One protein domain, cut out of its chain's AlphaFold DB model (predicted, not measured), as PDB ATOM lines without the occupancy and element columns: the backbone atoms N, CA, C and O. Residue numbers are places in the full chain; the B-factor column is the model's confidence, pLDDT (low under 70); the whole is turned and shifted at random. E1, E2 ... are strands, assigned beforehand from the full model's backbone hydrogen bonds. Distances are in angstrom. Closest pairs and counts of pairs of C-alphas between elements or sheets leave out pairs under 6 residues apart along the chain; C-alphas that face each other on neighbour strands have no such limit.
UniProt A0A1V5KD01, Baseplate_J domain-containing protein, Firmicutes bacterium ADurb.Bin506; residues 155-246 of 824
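Overview. This is residues 155 to 246 of the 824 residues of the protein "Baseplate_J domain-containing protein" of Firmicutes bacterium ADurb.Bin506 (UniProt A0A1V5KD01). With little regular structure, this is a small sandwich: sheet E1 - E6 - E3 faces sheet E2 - E5 - E4, and residues 187 to 210 loop from E3 to E4. Of 92 printed residues, 31 are in six named strands, E1 to E6 along the chain, with no named helix: all strand, both sheets antiparallel. It is compact, radius of gyration of the C-alphas 12.3 A, spans 35 by 28 by 21 A.

Arrangement. Look first at inner strand E6, residues 239 to 245, with antiparallel neighbours E1, 155 to 160, and E3, 183 to 186: N 156 and O 243 are within hydrogen-bond range at 2.8 A, and so are N 185 and O 240 at 2.8 A. In the other sheet, E5, 222 to 226, forms a hairpin with E4, 211 to 216 (N 223 and O 215, 2.7 A), and neighbours E2, 169 to 171 (N 224 and O 170, 2.8 A). E1 and E4 are apart.

Along the chain. Find C-alpha 155 at (109.445, 60.391, 80.034); E1 runs 16.8 A from there. E2 spans 6.7 A, E3 10.2 A, E4 17.2 A and E5 13.2 A; E6 runs 19.0 A to C-alpha 245 at (109.164, 62.272, 86.518).

Size, cuts and confidence. The farthest C-alphas, Thr 230 and Cys 246, are 35.5 A apart. The links E2 to E3, E3 to E4 and E5 to E6 are long. The printed part has no cut, and no printed residue is under 70 in pLDDT.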
ATOM      1  N   SER A 155     108.418  61.417  80.253       92.44
ATOM      2  CA  SER A 155     109.445  60.391  80.034       92.44
ATOM      3  C   SER A 155     110.808  61.003  79.715       92.44
ATOM      4  O   SER A 155     110.905  61.933  78.910       92.44
ATOM      5  N   PHE A 156     111.859  60.418  80.286       92.88
ATOM      6  CA  PHE A 156     113.255  60.738  80.015       92.88
ATOM      7  C   PHE A 156     114.046  59.465  79.712       92.88
ATOM      8  O   PHE A 156     113.764  58.388  80.241       92.88
ATOM      9  N   GLU A 157     115.057  59.609  78.861       93.62
ATOM     10  CA  GLU A 157     116.035  58.570  78.556       93.62
ATOM     11  C   GLU A 157     117.431  59.184  78.676       93.62
ATOM     12  O   GLU A 157     117.749  60.161  77.996       93.62
ATOM     13  N   GLU A 158     118.256  58.633  79.564       93.69
ATOM     14  CA  GLU A 158     119.630  59.081  79.799       93.69
ATOM     15  C   GLU A 158     120.596  57.919  79.585       93.69
ATOM     16  O   GLU A 158     120.348  56.806  80.042       93.69
ATOM     17  N   THR A 159     121.705  58.174  78.889       94.12
ATOM     18  CA  THR A 159     122.744  57.168  78.635       94.12
ATOM     19  C   THR A 159     124.046  57.575  79.308       94.12
ATOM     20  O   THR A 159     124.538  58.687  79.118       94.12
ATOM     21  N   PHE A 160     124.619  56.647  80.067       92.62
ATOM     22  CA  PHE A 160     125.814  56.835  80.873       92.62
ATOM     23  C   PHE A 160     126.934  55.910  80.410       92.62
ATOM     24  O   PHE A 160     126.732  54.721  80.163       92.62
ATOM     25  N   ASN A 161     128.150  56.450  80.372       91.38
ATOM     26  CA  ASN A 161     129.358  55.652  80.205       91.38
ATOM     27  C   ASN A 161     129.894  55.292  81.589       91.38
ATOM     28  O   ASN A 161     130.386  56.159  82.313       91.38
ATOM     29  N   VAL A 162     129.774  54.019  81.957       86.62
ATOM     30  CA  VAL A 162     130.087  53.539  83.305       86.62
ATOM     31  C   VAL A 162     131.448  52.851  83.291       86.62
ATOM     32  O   VAL A 162     131.680  51.990  82.440       86.62
ATOM     33  N   PRO A 163     132.365  53.199  84.207       82.94
ATOM     34  CA  PRO A 163     133.604  52.451  84.349       82.94
ATOM     35  C   PRO A 163     133.295  51.022  84.813       82.94
ATOM     36  O   PRO A 163     132.499  50.827  85.730       82.94
ATOM     37  N   SER A 164     133.951  50.019  84.224       85.75
ATOM     38  CA  SER A 164     133.819  48.606  84.621       85.75
ATOM     39  C   SER A 164     134.584  48.303  85.918       85.75
ATOM     40  O   SER A 164     135.471  47.453  85.958       85.75
ATOM     41  N   VAL A 165     134.271  49.056  86.971       90.06
ATOM     42  CA  VAL A 165     134.751  48.860  88.342       90.06
ATOM     43  C   VAL A 165     133.676  48.148  89.168       90.06
ATOM     44  O   VAL A 165     132.504  48.240  88.814       90.06
ATOM     45  N   PRO A 166     134.036  47.449  90.258       89.19
ATOM     46  CA  PRO A 166     133.057  46.872  91.179       89.19
ATOM     47  C   PRO A 166     132.162  47.935  91.837       89.19
ATOM     48  O   PRO A 166     132.650  49.010  92.190       89.19
ATOM     49  N   ASN A 167     130.882  47.611  92.052       88.62
ATOM     50  CA  ASN A 167     129.871  48.465  92.694       88.62
ATOM     51  C   ASN A 167     129.739  49.890  92.110       88.62
ATOM     52  O   ASN A 167     129.742  50.864  92.869       88.62
ATOM     53  N   PRO A 168     129.631  50.061  90.779       91.75
ATOM     54  CA  PRO A 168     129.428  51.379  90.207       91.75
ATOM     55  C   PRO A 168     128.021  51.890  90.554       91.75
ATOM     56  O   PRO A 168     127.050  51.128  90.554       91.75
ATOM     57  N   VAL A 169     127.921  53.192  90.833       92.00
ATOM     58  CA  VAL A 169     126.663  53.893  91.123       92.00
ATOM     59  C   VAL A 169     126.449  54.980  90.077       92.00
ATOM     60  O   VAL A 169     127.366  55.748  89.777       92.00
ATOM     61  N   ILE A 170     125.245  55.039  89.518       92.81
ATOM     62  CA  ILE A 170     124.829  56.028  88.520       92.81
ATOM     63  C   ILE A 170     123.644  56.797  89.080       92.81
ATOM     64  O   ILE A 170     122.674  56.175  89.490       92.81
ATOM     65  N   THR A 171     123.676  58.125  89.035       93.44
ATOM     66  CA  THR A 171     122.553  58.966  89.469       93.44
ATOM     67  C   THR A 171     121.985  59.729  88.281       93.44
ATOM     68  O   THR A 171     122.738  60.346  87.525       93.44
ATOM     69  N   VAL A 172     120.662  59.695  88.120       93.75
ATOM     70  CA  VAL A 172     119.965  60.416  87.043       93.75
ATOM     71  C   VAL A 172     119.971  61.931  87.273       93.75
ATOM     72  O   VAL A 172     120.067  62.411  88.408       93.75
ATOM     73  N   ALA A 173     119.853  62.715  86.198       90.62
ATOM     74  CA  ALA A 173     119.902  64.172  86.305       90.62
ATOM     75  C   ALA A 173     118.659  64.766  86.997       90.62
ATOM     76  O   ALA A 173     118.801  65.636  87.871       90.62
ATOM     77  N   ASN A 174     117.460  64.300  86.626       88.69
ATOM     78  CA  ASN A 174     116.189  64.851  87.103       88.69
ATOM     79  C   ASN A 174     115.738  64.238  88.442       88.69
ATOM     80  O   ASN A 174     115.950  63.060  88.710       88.69
ATOM     81  N   GLY A 175     115.107  65.054  89.291       84.75
ATOM     82  CA  GLY A 175     114.486  64.613  90.547       84.75
ATOM     83  C   GLY A 175     112.998  64.297  90.393       84.75
ATOM     84  O   GLY A 175     112.428  64.463  89.314       84.75
ATOM     85  N   SER A 176     112.370  63.869  91.488       87.50
ATOM     86  CA  SER A 176     110.952  63.466  91.532       87.50
ATOM     87  C   SER A 176     110.610  62.352  90.539       87.50
ATOM     88  O   SER A 176     109.624  62.424  89.800       87.50
ATOM     89  N   VAL A 177     111.454  61.317  90.508       91.06
ATOM     90  CA  VAL A 177     111.226  60.130  89.677       91.06
ATOM     91  C   VAL A 177     109.950  59.416  90.128       91.06
ATOM     92  O   VAL A 177     109.729  59.206  91.319       91.06
ATOM     93  N   GLN A 178     109.102  59.055  89.168       90.25
ATOM     94  CA  GLN A 178     107.858  58.336  89.400       90.25
ATOM     95  C   GLN A 178     108.156  56.913  89.897       90.25
ATOM     96  O   GLN A 178     108.966  56.206  89.288       90.25
ATOM     97  N   GLN A 179     107.451  56.479  90.943       87.94
ATOM     98  CA  GLN A 179     107.490  55.111  91.463       87.94
ATOM     99  C   GLN A 179     107.248  54.080  90.344       87.94
ATOM    100  O   GLN A 179     106.326  54.233  89.538       87.94
ATOM    101  N   ASP A 180     108.089  53.043  90.319       84.12
ATOM    102  CA  ASP A 180     108.048  51.897  89.401       84.12
ATOM    103  C   ASP A 180     108.062  52.274  87.905       84.12
ATOM    104  O   ASP A 180     107.509  51.563  87.068       84.12
ATOM    105  N   SER A 181     108.675  53.409  87.548       89.69
ATOM    106  CA  SER A 181     108.755  53.881  86.152       89.69
ATOM    107  C   SER A 181     110.096  53.622  85.461       89.69
ATOM    108  O   SER A 181     110.240  53.944  84.279       89.69
ATOM    109  N   TRP A 182     111.094  53.118  86.189       91.69
ATOM    110  CA  TRP A 182     112.464  52.996  85.700       91.69
ATOM    111  C   TRP A 182     112.743  51.640  85.051       91.69
ATOM    112  O   TRP A 182     112.389  50.587  85.573       91.69
ATOM    113  N   HIS A 183     113.460  51.684  83.935       92.81
ATOM    114  CA  HIS A 183     113.954  50.524  83.207       92.81
ATOM    115  C   HIS A 183     115.425  50.752  82.857       92.81
ATOM    116  O   HIS A 183     115.785  51.797  82.303       92.81
ATOM    117  N   VAL A 184     116.280  49.787  83.196       93.81
ATOM    118  CA  VAL A 184     117.738  49.900  83.053       93.81
ATOM    119  C   VAL A 184     118.221  48.910  82.003       93.81
ATOM    120  O   VAL A 184     118.085  47.698  82.168       93.81
ATOM    121  N   PHE A 185     118.828  49.437  80.946       94.12
ATOM    122  CA  PHE A 185     119.374  48.679  79.827       94.12
ATOM    123  C   PHE A 185     120.895  48.802  79.818       94.12
ATOM    124  O   PHE A 185     121.429  49.905  79.929       94.12
ATOM    125  N   VAL A 186     121.606  47.688  79.660       91.62
ATOM    126  CA  VAL A 186     123.069  47.693  79.489       91.62
ATOM    127  C   VAL A 186     123.394  47.246  78.071       91.62
ATOM    128  O   VAL A 186     123.191  46.081  77.733       91.62
ATOM    129  N   GLY A 187     123.909  48.165  77.254       90.19
ATOM    130  CA  GLY A 187     124.097  47.977  75.817       90.19
ATOM    131  C   GLY A 187     123.024  48.680  74.992       90.19
ATOM    132  O   GLY A 187     122.688  49.826  75.268       90.19
ATOM    133  N   ASP A 188     122.513  48.014  73.956       88.75
ATOM    134  CA  ASP A 188     121.481  48.579  73.079       88.75
ATOM    135  C   ASP A 188     120.100  48.549  73.771       88.75
ATOM    136  O   ASP A 188     119.603  47.453  74.057       88.75
ATOM    137  N   PRO A 189     119.461  49.710  74.029       88.56
ATOM    138  CA  PRO A 189     118.168  49.796  74.710       88.56
ATOM    139  C   PRO A 189     116.965  49.447  73.816       88.56
ATOM    140  O   PRO A 189     115.819  49.501  74.276       88.56
ATOM    141  N   SER A 190     117.179  49.153  72.528       88.44
ATOM    142  CA  SER A 190     116.133  48.649  71.628       88.44
ATOM    143  C   SER A 190     115.921  47.133  71.741       88.44
ATOM    144  O   SER A 190     114.854  46.640  71.374       88.44
ATOM    145  N   ASP A 191     116.896  46.404  72.295       88.88
ATOM    146  CA  ASP A 191     116.806  44.967  72.553       88.88
ATOM    147  C   ASP A 191     116.331  44.707  73.999       88.88
ATOM    148  O   ASP A 191     117.065  44.998  74.951       88.88
ATOM    149  N   PRO A 192     115.134  44.125  74.207       87.00
ATOM    150  CA  PRO A 192     114.608  43.855  75.545       87.00
ATOM    151  C   PRO A 192     115.456  42.850  76.346       87.00
ATOM    152  O   PRO A 192     115.356  42.804  77.566       87.00
ATOM    153  N   SER A 193     116.331  42.062  75.707       88.38
ATOM    154  CA  SER A 193     117.234  41.131  76.408       88.38
ATOM    155  C   SER A 193     118.391  41.818  77.159       88.38
ATOM    156  O   SER A 193     119.081  41.190  77.981       88.38
ATOM    157  N   ASN A 194     118.598  43.110  76.889       91.31
ATOM    158  CA  ASN A 194     119.564  43.962  77.577       91.31
ATOM    159  C   ASN A 194     118.979  44.657  78.809       91.31
ATOM    160  O   ASN A 194     119.729  45.325  79.525       91.31
ATOM    161  N   GLU A 195     117.686  44.485  79.086       93.69
ATOM    162  CA  GLU A 195     117.063  44.968  80.314       93.69
ATOM    163  C   GLU A 195     117.533  44.130  81.506       93.69
ATOM    164  O   GLU A 195     117.438  42.898  81.515       93.69
ATOM    165  N   TRP A 196     118.098  44.794  82.509       93.25
ATOM    166  CA  TRP A 196     118.501  44.137  83.747       93.25
ATOM    167  C   TRP A 196     117.323  44.102  84.720       93.25
ATOM    168  O   TRP A 196     116.377  44.876  84.602       93.25
ATOM    169  N   THR A 197     117.353  43.187  85.686       91.31
ATOM    170  CA  THR A 197     116.251  43.034  86.647       91.31
ATOM    171  C   THR A 197     116.562  43.765  87.949       91.31
ATOM    172  O   THR A 197     117.633  43.580  88.529       91.31
ATOM    173  N   GLN A 198     115.621  44.579  88.428       90.75
ATOM    174  CA  GLN A 198     115.720  45.193  89.748       90.75
ATOM    175  C   GLN A 198     115.597  44.125  90.841       90.75
ATOM    176  O   GLN A 198     114.730  43.254  90.775       90.75
ATOM    177  N   VAL A 199     116.434  44.226  91.868       88.31
ATOM    178  CA  VAL A 199     116.364  43.406  93.080       88.31
ATOM    179  C   VAL A 199     116.319  44.295  94.321       88.31
ATOM    180  O   VAL A 199     116.844  45.407  94.299       88.31
ATOM    181  N   ASP A 200     115.721  43.795  95.407       81.12
ATOM    182  CA  ASP A 200     115.628  44.533  96.679       81.12
ATOM    183  C   ASP A 200     117.007  44.787  97.296       81.12
ATOM    184  O   ASP A 200     117.271  45.847  97.849       81.12
ATOM    185  N   SER A 201     117.897  43.797  97.200       83.38
ATOM    186  CA  SER A 201     119.290  43.936  97.606       83.38
ATOM    187  C   SER A 201     120.180  43.059  96.743       83.38
ATOM    188  O   SER A 201     119.954  41.849  96.598       83.38
ATOM    189  N   ILE A 202     121.230  43.668  96.199       85.56
ATOM    190  CA  ILE A 202     122.253  42.961  95.427       85.56
ATOM    191  C   ILE A 202     123.004  41.942  96.294       85.56
ATOM    192  O   ILE A 202     123.352  40.865  95.816       85.56
ATOM    193  N   SER A 203     123.192  42.225  97.586       81.75
ATOM    194  CA  SER A 203     123.929  41.352  98.511       81.75
ATOM    195  C   SER A 203     123.263  39.992  98.749       81.75
ATOM    196  O   SER A 203     123.913  39.071  99.233       81.75
ATOM    197  N   LEU A 204     121.974  39.859  98.418       82.38
ATOM    198  CA  LEU A 204     121.224  38.603  98.511       82.38
ATOM    199  C   LEU A 204     121.256  37.786  97.212       82.38
ATOM    200  O   LEU A 204     120.768  36.655  97.192       82.38
ATOM    201  N   GLN A 205     121.796  38.346  96.127       85.00
ATOM    202  CA  GLN A 205     121.901  37.644  94.853       85.00
ATOM    203  C   GLN A 205     123.000  36.591  94.897       85.00
ATOM    204  O   GLN A 205     123.921  36.651  95.703       85.00
ATOM    205  N   VAL A 206     122.917  35.607  94.011       79.00
ATOM    206  CA  VAL A 206     123.963  34.598  93.856       79.00
ATOM    207  C   VAL A 206     124.475  34.632  92.426       79.00
ATOM    208  O   VAL A 206     123.694  34.532  91.481       79.00
ATOM    209  N   ASN A 207     125.799  34.705  92.277       83.12
ATOM    210  CA  ASN A 207     126.514  34.828  91.005       83.12
ATOM    211  C   ASN A 207     126.381  36.212  90.340       83.12
ATOM    212  O   ASN A 207     125.621  37.083  90.760       83.12
ATOM    213  N   ALA A 208     127.127  36.400  89.251       81.12
ATOM    214  CA  ALA A 208     127.101  37.594  88.412       81.12
ATOM    215  C   ALA A 208     125.839  37.661  87.523       81.12
ATOM    216  O   ALA A 208     125.925  37.674  86.295       81.12
ATOM    217  N   THR A 209     124.650  37.649  88.125       87.62
ATOM    218  CA  THR A 209     123.380  37.831  87.408       87.62
ATOM    219  C   THR A 209     123.211  39.274  86.928       87.62
ATOM    220  O   THR A 209     123.740  40.205  87.533       87.62
ATOM    221  N   LYS A 210     122.456  39.476  85.837       90.69
ATOM    222  CA  LYS A 210     122.107  40.804  85.295       90.69
ATOM    223  C   LYS A 210     121.086  41.513  86.197       90.69
ATOM    224  O   LYS A 210     119.895  41.549  85.892       90.69
ATOM    225  N   THR A 211     121.546  42.026  87.331       92.44
ATOM    226  CA  THR A 211     120.697  42.618  88.372       92.44
ATOM    227  C   THR A 211     121.224  43.971  88.827       92.44
ATOM    228  O   THR A 211     122.437  44.183  88.845       92.44
ATOM    229  N   TYR A 212     120.323  44.861  89.232       92.88
ATOM    230  CA  TYR A 212     120.661  46.157  89.824       92.88
ATOM    231  C   TYR A 212     119.776  46.458  91.035       92.88
ATOM    232  O   TYR A 212     118.704  45.878  91.199       92.88
ATOM    233  N   GLU A 213     120.221  47.390  91.866       91.56
ATOM    234  CA  GLU A 213     119.491  47.911  93.020       91.56
ATOM    235  C   GLU A 213     119.286  49.409  92.838       91.56
ATOM    236  O   GLU A 213     120.109  50.088  92.218       91.56
ATOM    237  N   VAL A 214     118.173  49.914  93.354       91.25
ATOM    238  CA  VAL A 214     117.821  51.328  93.274       91.25
ATOM    239  C   VAL A 214     117.846  51.949  94.655       91.25
ATOM    240  O   VAL A 214     117.386  51.360  95.630       91.25
ATOM    241  N   GLU A 215     118.353  53.166  94.714       89.88
ATOM    242  CA  GLU A 215     118.391  54.000  95.899       89.88
ATOM    243  C   GLU A 215     117.921  55.401  95.513       89.88
ATOM    244  O   GLU A 215     118.140  55.858  94.390       89.88
ATOM    245  N   PHE A 216     117.255  56.089  96.433       89.81
ATOM    246  CA  PHE A 216     116.786  57.450  96.212       89.81
ATOM    247  C   PHE A 216     117.478  58.399  97.170       89.81
ATOM    248  O   PHE A 216     117.648  58.074  98.341       89.81
ATOM    249  N   ASP A 217     117.838  59.581  96.679       87.75
ATOM    250  CA  ASP A 217     118.354  60.654  97.524       87.75
ATOM    251  C   ASP A 217     117.219  61.483  98.165       87.75
ATOM    252  O   ASP A 217     116.027  61.327  97.871       87.75
ATOM    253  N   ALA A 218     117.582  62.431  99.032       85.69
ATOM    254  CA  ALA A 218     116.619  63.329  99.671       85.69
ATOM    255  C   ALA A 218     115.881  64.269  98.694       85.69
ATOM    256  O   ALA A 218     114.842  64.839  99.049       85.69
ATOM    257  N   ASN A 219     116.359  64.393  97.454       85.94
ATOM    258  CA  ASN A 219     115.756  65.172  96.371       85.94
ATOM    259  C   ASN A 219     114.937  64.297  95.399       85.94
ATOM    260  O   ASN A 219     114.532  64.778  94.338       85.94
ATOM    261  N   SER A 220     114.668  63.032  95.748       85.56
ATOM    262  CA  SER A 220     113.967  62.063  94.893       85.56
ATOM    263  C   SER A 220     114.651  61.803  93.546       85.56
ATOM    264  O   SER A 220     113.981  61.532  92.546       85.56
ATOM    265  N   LYS A 221     115.982  61.889  93.497       90.94
ATOM    266  CA  LYS A 221     116.765  61.410  92.357       90.94
ATOM    267  C   LYS A 221     117.016  59.921  92.491       90.94
ATOM    268  O   LYS A 221     117.381  59.437  93.560       90.94
ATOM    269  N   LEU A 222     116.855  59.220  91.376       92.69
ATOM    270  CA  LEU A 222     117.157  57.803  91.261       92.69
ATOM    271  C   LEU A 222     118.672  57.596  91.146       92.69
ATOM    272  O   LEU A 222     119.317  58.129  90.242       92.69
ATOM    273  N   SER A 223     119.218  56.781  92.037       92.50
ATOM    274  CA  SER A 223     120.563  56.227  91.945       92.50
ATOM    275  C   SER A 223     120.476  54.720  91.727       92.50
ATOM    276  O   SER A 223     119.790  54.016  92.457       92.50
ATOM    277  N   VAL A 224     121.159  54.217  90.706       93.25
ATOM    278  CA  VAL A 224     121.216  52.797  90.361       93.25
ATOM    279  C   VAL A 224     122.589  52.265  90.738       93.25
ATOM    280  O   VAL A 224     123.606  52.760  90.245       93.25
ATOM    281  N   ARG A 225     122.619  51.252  91.601       92.00
ATOM    282  CA  ARG A 225     123.824  50.528  92.011       92.00
ATOM    283  C   ARG A 225     123.894  49.194  91.278       92.00
ATOM    284  O   ARG A 225     122.894  48.485  91.181       92.00
ATOM    285  N   PHE A 226     125.079  48.837  90.791       92.69
ATOM    286  CA  PHE A 226     125.354  47.526  90.189       92.69
ATOM    287  C   PHE A 226     126.238  46.671  91.098       92.69
ATOM    288  O   PHE A 226     126.753  47.156  92.103       92.69
ATOM    289  N   GLY A 227     126.390  45.392  90.749       90.00
ATOM    290  CA  GLY A 227     127.164  44.436  91.538       90.00
ATOM    291  C   GLY A 227     128.682  44.577  91.401       90.00
ATOM    292  O   GLY A 227     129.216  45.437  90.695       90.00
ATOM    293  N   ASP A 228     129.386  43.678  92.080       87.50
ATOM    294  CA  ASP A 228     130.849  43.602  92.140       87.50
ATOM    295  C   ASP A 228     131.447  42.472  91.280       87.50
ATOM    296  O   ASP A 228     132.661  42.268  91.279       87.50
ATOM    297  N   GLY A 229     130.612  41.731  90.546       87.06
ATOM    298  CA  GLY A 229     130.996  40.557  89.762       87.06
ATOM    299  C   GLY A 229     130.902  39.231  90.526       87.06
ATOM    300  O   GLY A 229     131.009  38.176  89.902       87.06
ATOM    301  N   THR A 230     130.667  39.259  91.841       86.81
ATOM    302  CA  THR A 230     130.386  38.071  92.666       86.81
ATOM    303  C   THR A 230     128.904  38.011  93.025       86.81
ATOM    304  O   THR A 230     128.243  37.004  92.766       86.81
ATOM    305  N   TYR A 231     128.388  39.108  93.576       82.69
ATOM    306  CA  TYR A 231     126.992  39.311  93.944       82.69
ATOM    307  C   TYR A 231     126.392  40.294  92.930       82.69
ATOM    308  O   TYR A 231     126.332  41.489  93.181       82.69
ATOM    309  N   GLY A 232     126.034  39.816  91.734       87.00
ATOM    310  CA  GLY A 232     125.568  40.646  90.610       87.00
ATOM    311  C   GLY A 232     126.664  41.045  89.608       87.00
ATOM    312  O   GLY A 232     127.843  41.159  89.942       87.00
ATOM    313  N   ALA A 233     126.283  41.211  88.340       90.12
ATOM    314  CA  ALA A 233     127.195  41.523  87.239       90.12
ATOM    315  C   ALA A 233     127.663  42.991  87.238       90.12
ATOM    316  O   ALA A 233     126.924  43.895  87.629       90.12
ATOM    317  N   ILE A 234     128.873  43.228  86.720       91.69
ATOM    318  CA  ILE A 234     129.400  44.573  86.438       91.69
ATOM    319  C   ILE A 234     128.997  44.965  85.006       91.69
ATOM    320  O   ILE A 234     129.191  44.160  84.089       91.69
ATOM    321  N   PRO A 235     128.469  46.179  84.766       91.38
ATOM    322  CA  PRO A 235     128.179  46.644  83.414       91.38
ATOM    323  C   PRO A 235     129.471  46.803  82.591       91.38
ATOM    324  O   PRO A 235     130.430  47.460  83.002       91.38
ATOM    325  N   THR A 236     129.499  46.196  81.403       87.75
ATOM    326  CA  THR A 236     130.640  46.254  80.465       87.75
ATOM    327  C   THR A 236     130.410  47.197  79.285       87.75
ATOM    328  O   THR A 236     131.320  47.431  78.497       87.75
ATOM    329  N   GLN A 237     129.181  47.689  79.118       90.12
ATOM    330  CA  GLN A 237     128.766  48.593  78.045       90.12
ATOM    331  C   GLN A 237     128.107  49.841  78.641       90.12
ATOM    332  O   GLN A 237     127.920  49.929  79.857       90.12
ATOM    333  N   ALA A 238     127.766  50.807  77.785       92.31
ATOM    334  CA  ALA A 238     126.992  51.972  78.194       92.31
ATOM    335  C   ALA A 238     125.651  51.543  78.809       92.31
ATOM    336  O   ALA A 238     125.056  50.543  78.400       92.31
ATOM    337  N   VAL A 239     125.202  52.298  79.806       94.19
ATOM    338  CA  VAL A 239     123.966  52.025  80.537       94.19
ATOM    339  C   VAL A 239     122.945  53.095  80.199       94.19
ATOM    340  O   VAL A 239     123.194  54.278  80.426       94.19
ATOM    341  N   THR A 240     121.799  52.685  79.673       95.12
ATOM    342  CA  THR A 240     120.673  53.565  79.369       95.12
ATOM    343  C   THR A 240     119.577  53.361  80.406       95.12
ATOM    344  O   THR A 240     119.113  52.242  80.620       95.12
ATOM    345  N   ILE A 241     119.151  54.444  81.051       94.81
ATOM    346  CA  ILE A 241     118.077  54.445  82.044       94.81
ATOM    347  C   ILE A 241     116.895  55.203  81.445       94.81
ATOM    348  O   ILE A 241     116.993  56.398  81.155       94.81
ATOM    349  N   ARG A 242     115.772  54.504  81.267       93.81
ATOM    350  CA  ARG A 242     114.474  55.104  80.943       93.81
ATOM    351  C   ARG A 242     113.707  55.288  82.233       93.81
ATOM    352  O   ARG A 242     113.603  54.340  82.998       93.81
ATOM    353  N   TYR A 243     113.185  56.478  82.483       93.94
ATOM    354  CA  TYR A 243     112.414  56.757  83.690       93.94
ATOM    355  C   TYR A 243     111.426  57.896  83.442       93.94
ATOM    356  O   TYR A 243     111.501  58.597  82.430       93.94
ATOM    357  N   ARG A 244     110.479  58.089  84.360       91.88
ATOM    358  CA  ARG A 244     109.518  59.196  84.295       91.88
ATOM    359  C   ARG A 244     109.651  60.084  85.517       91.88
ATOM    360  O   ARG A 244     109.987  59.598  86.591       91.88
ATOM    361  N   THR A 245     109.361  61.371  85.372       93.00
ATOM    362  CA  THR A 245     109.164  62.272  86.518       93.00
ATOM    363  C   THR A 245     107.697  62.647  86.639       93.00
ATOM    364  O   THR A 245     106.977  62.656  85.640       93.00
ATOM    365  N   CYS A 246     107.244  62.931  87.858       91.19
ATOM    366  CA  CYS A 246     105.868  63.334  88.128       91.19
ATOM    367  C   CYS A 246     105.789  64.310  89.308       91.19
ATOM    368  O   CYS A 246     106.715  64.409  90.113       91.19
TER     369      CYS A 246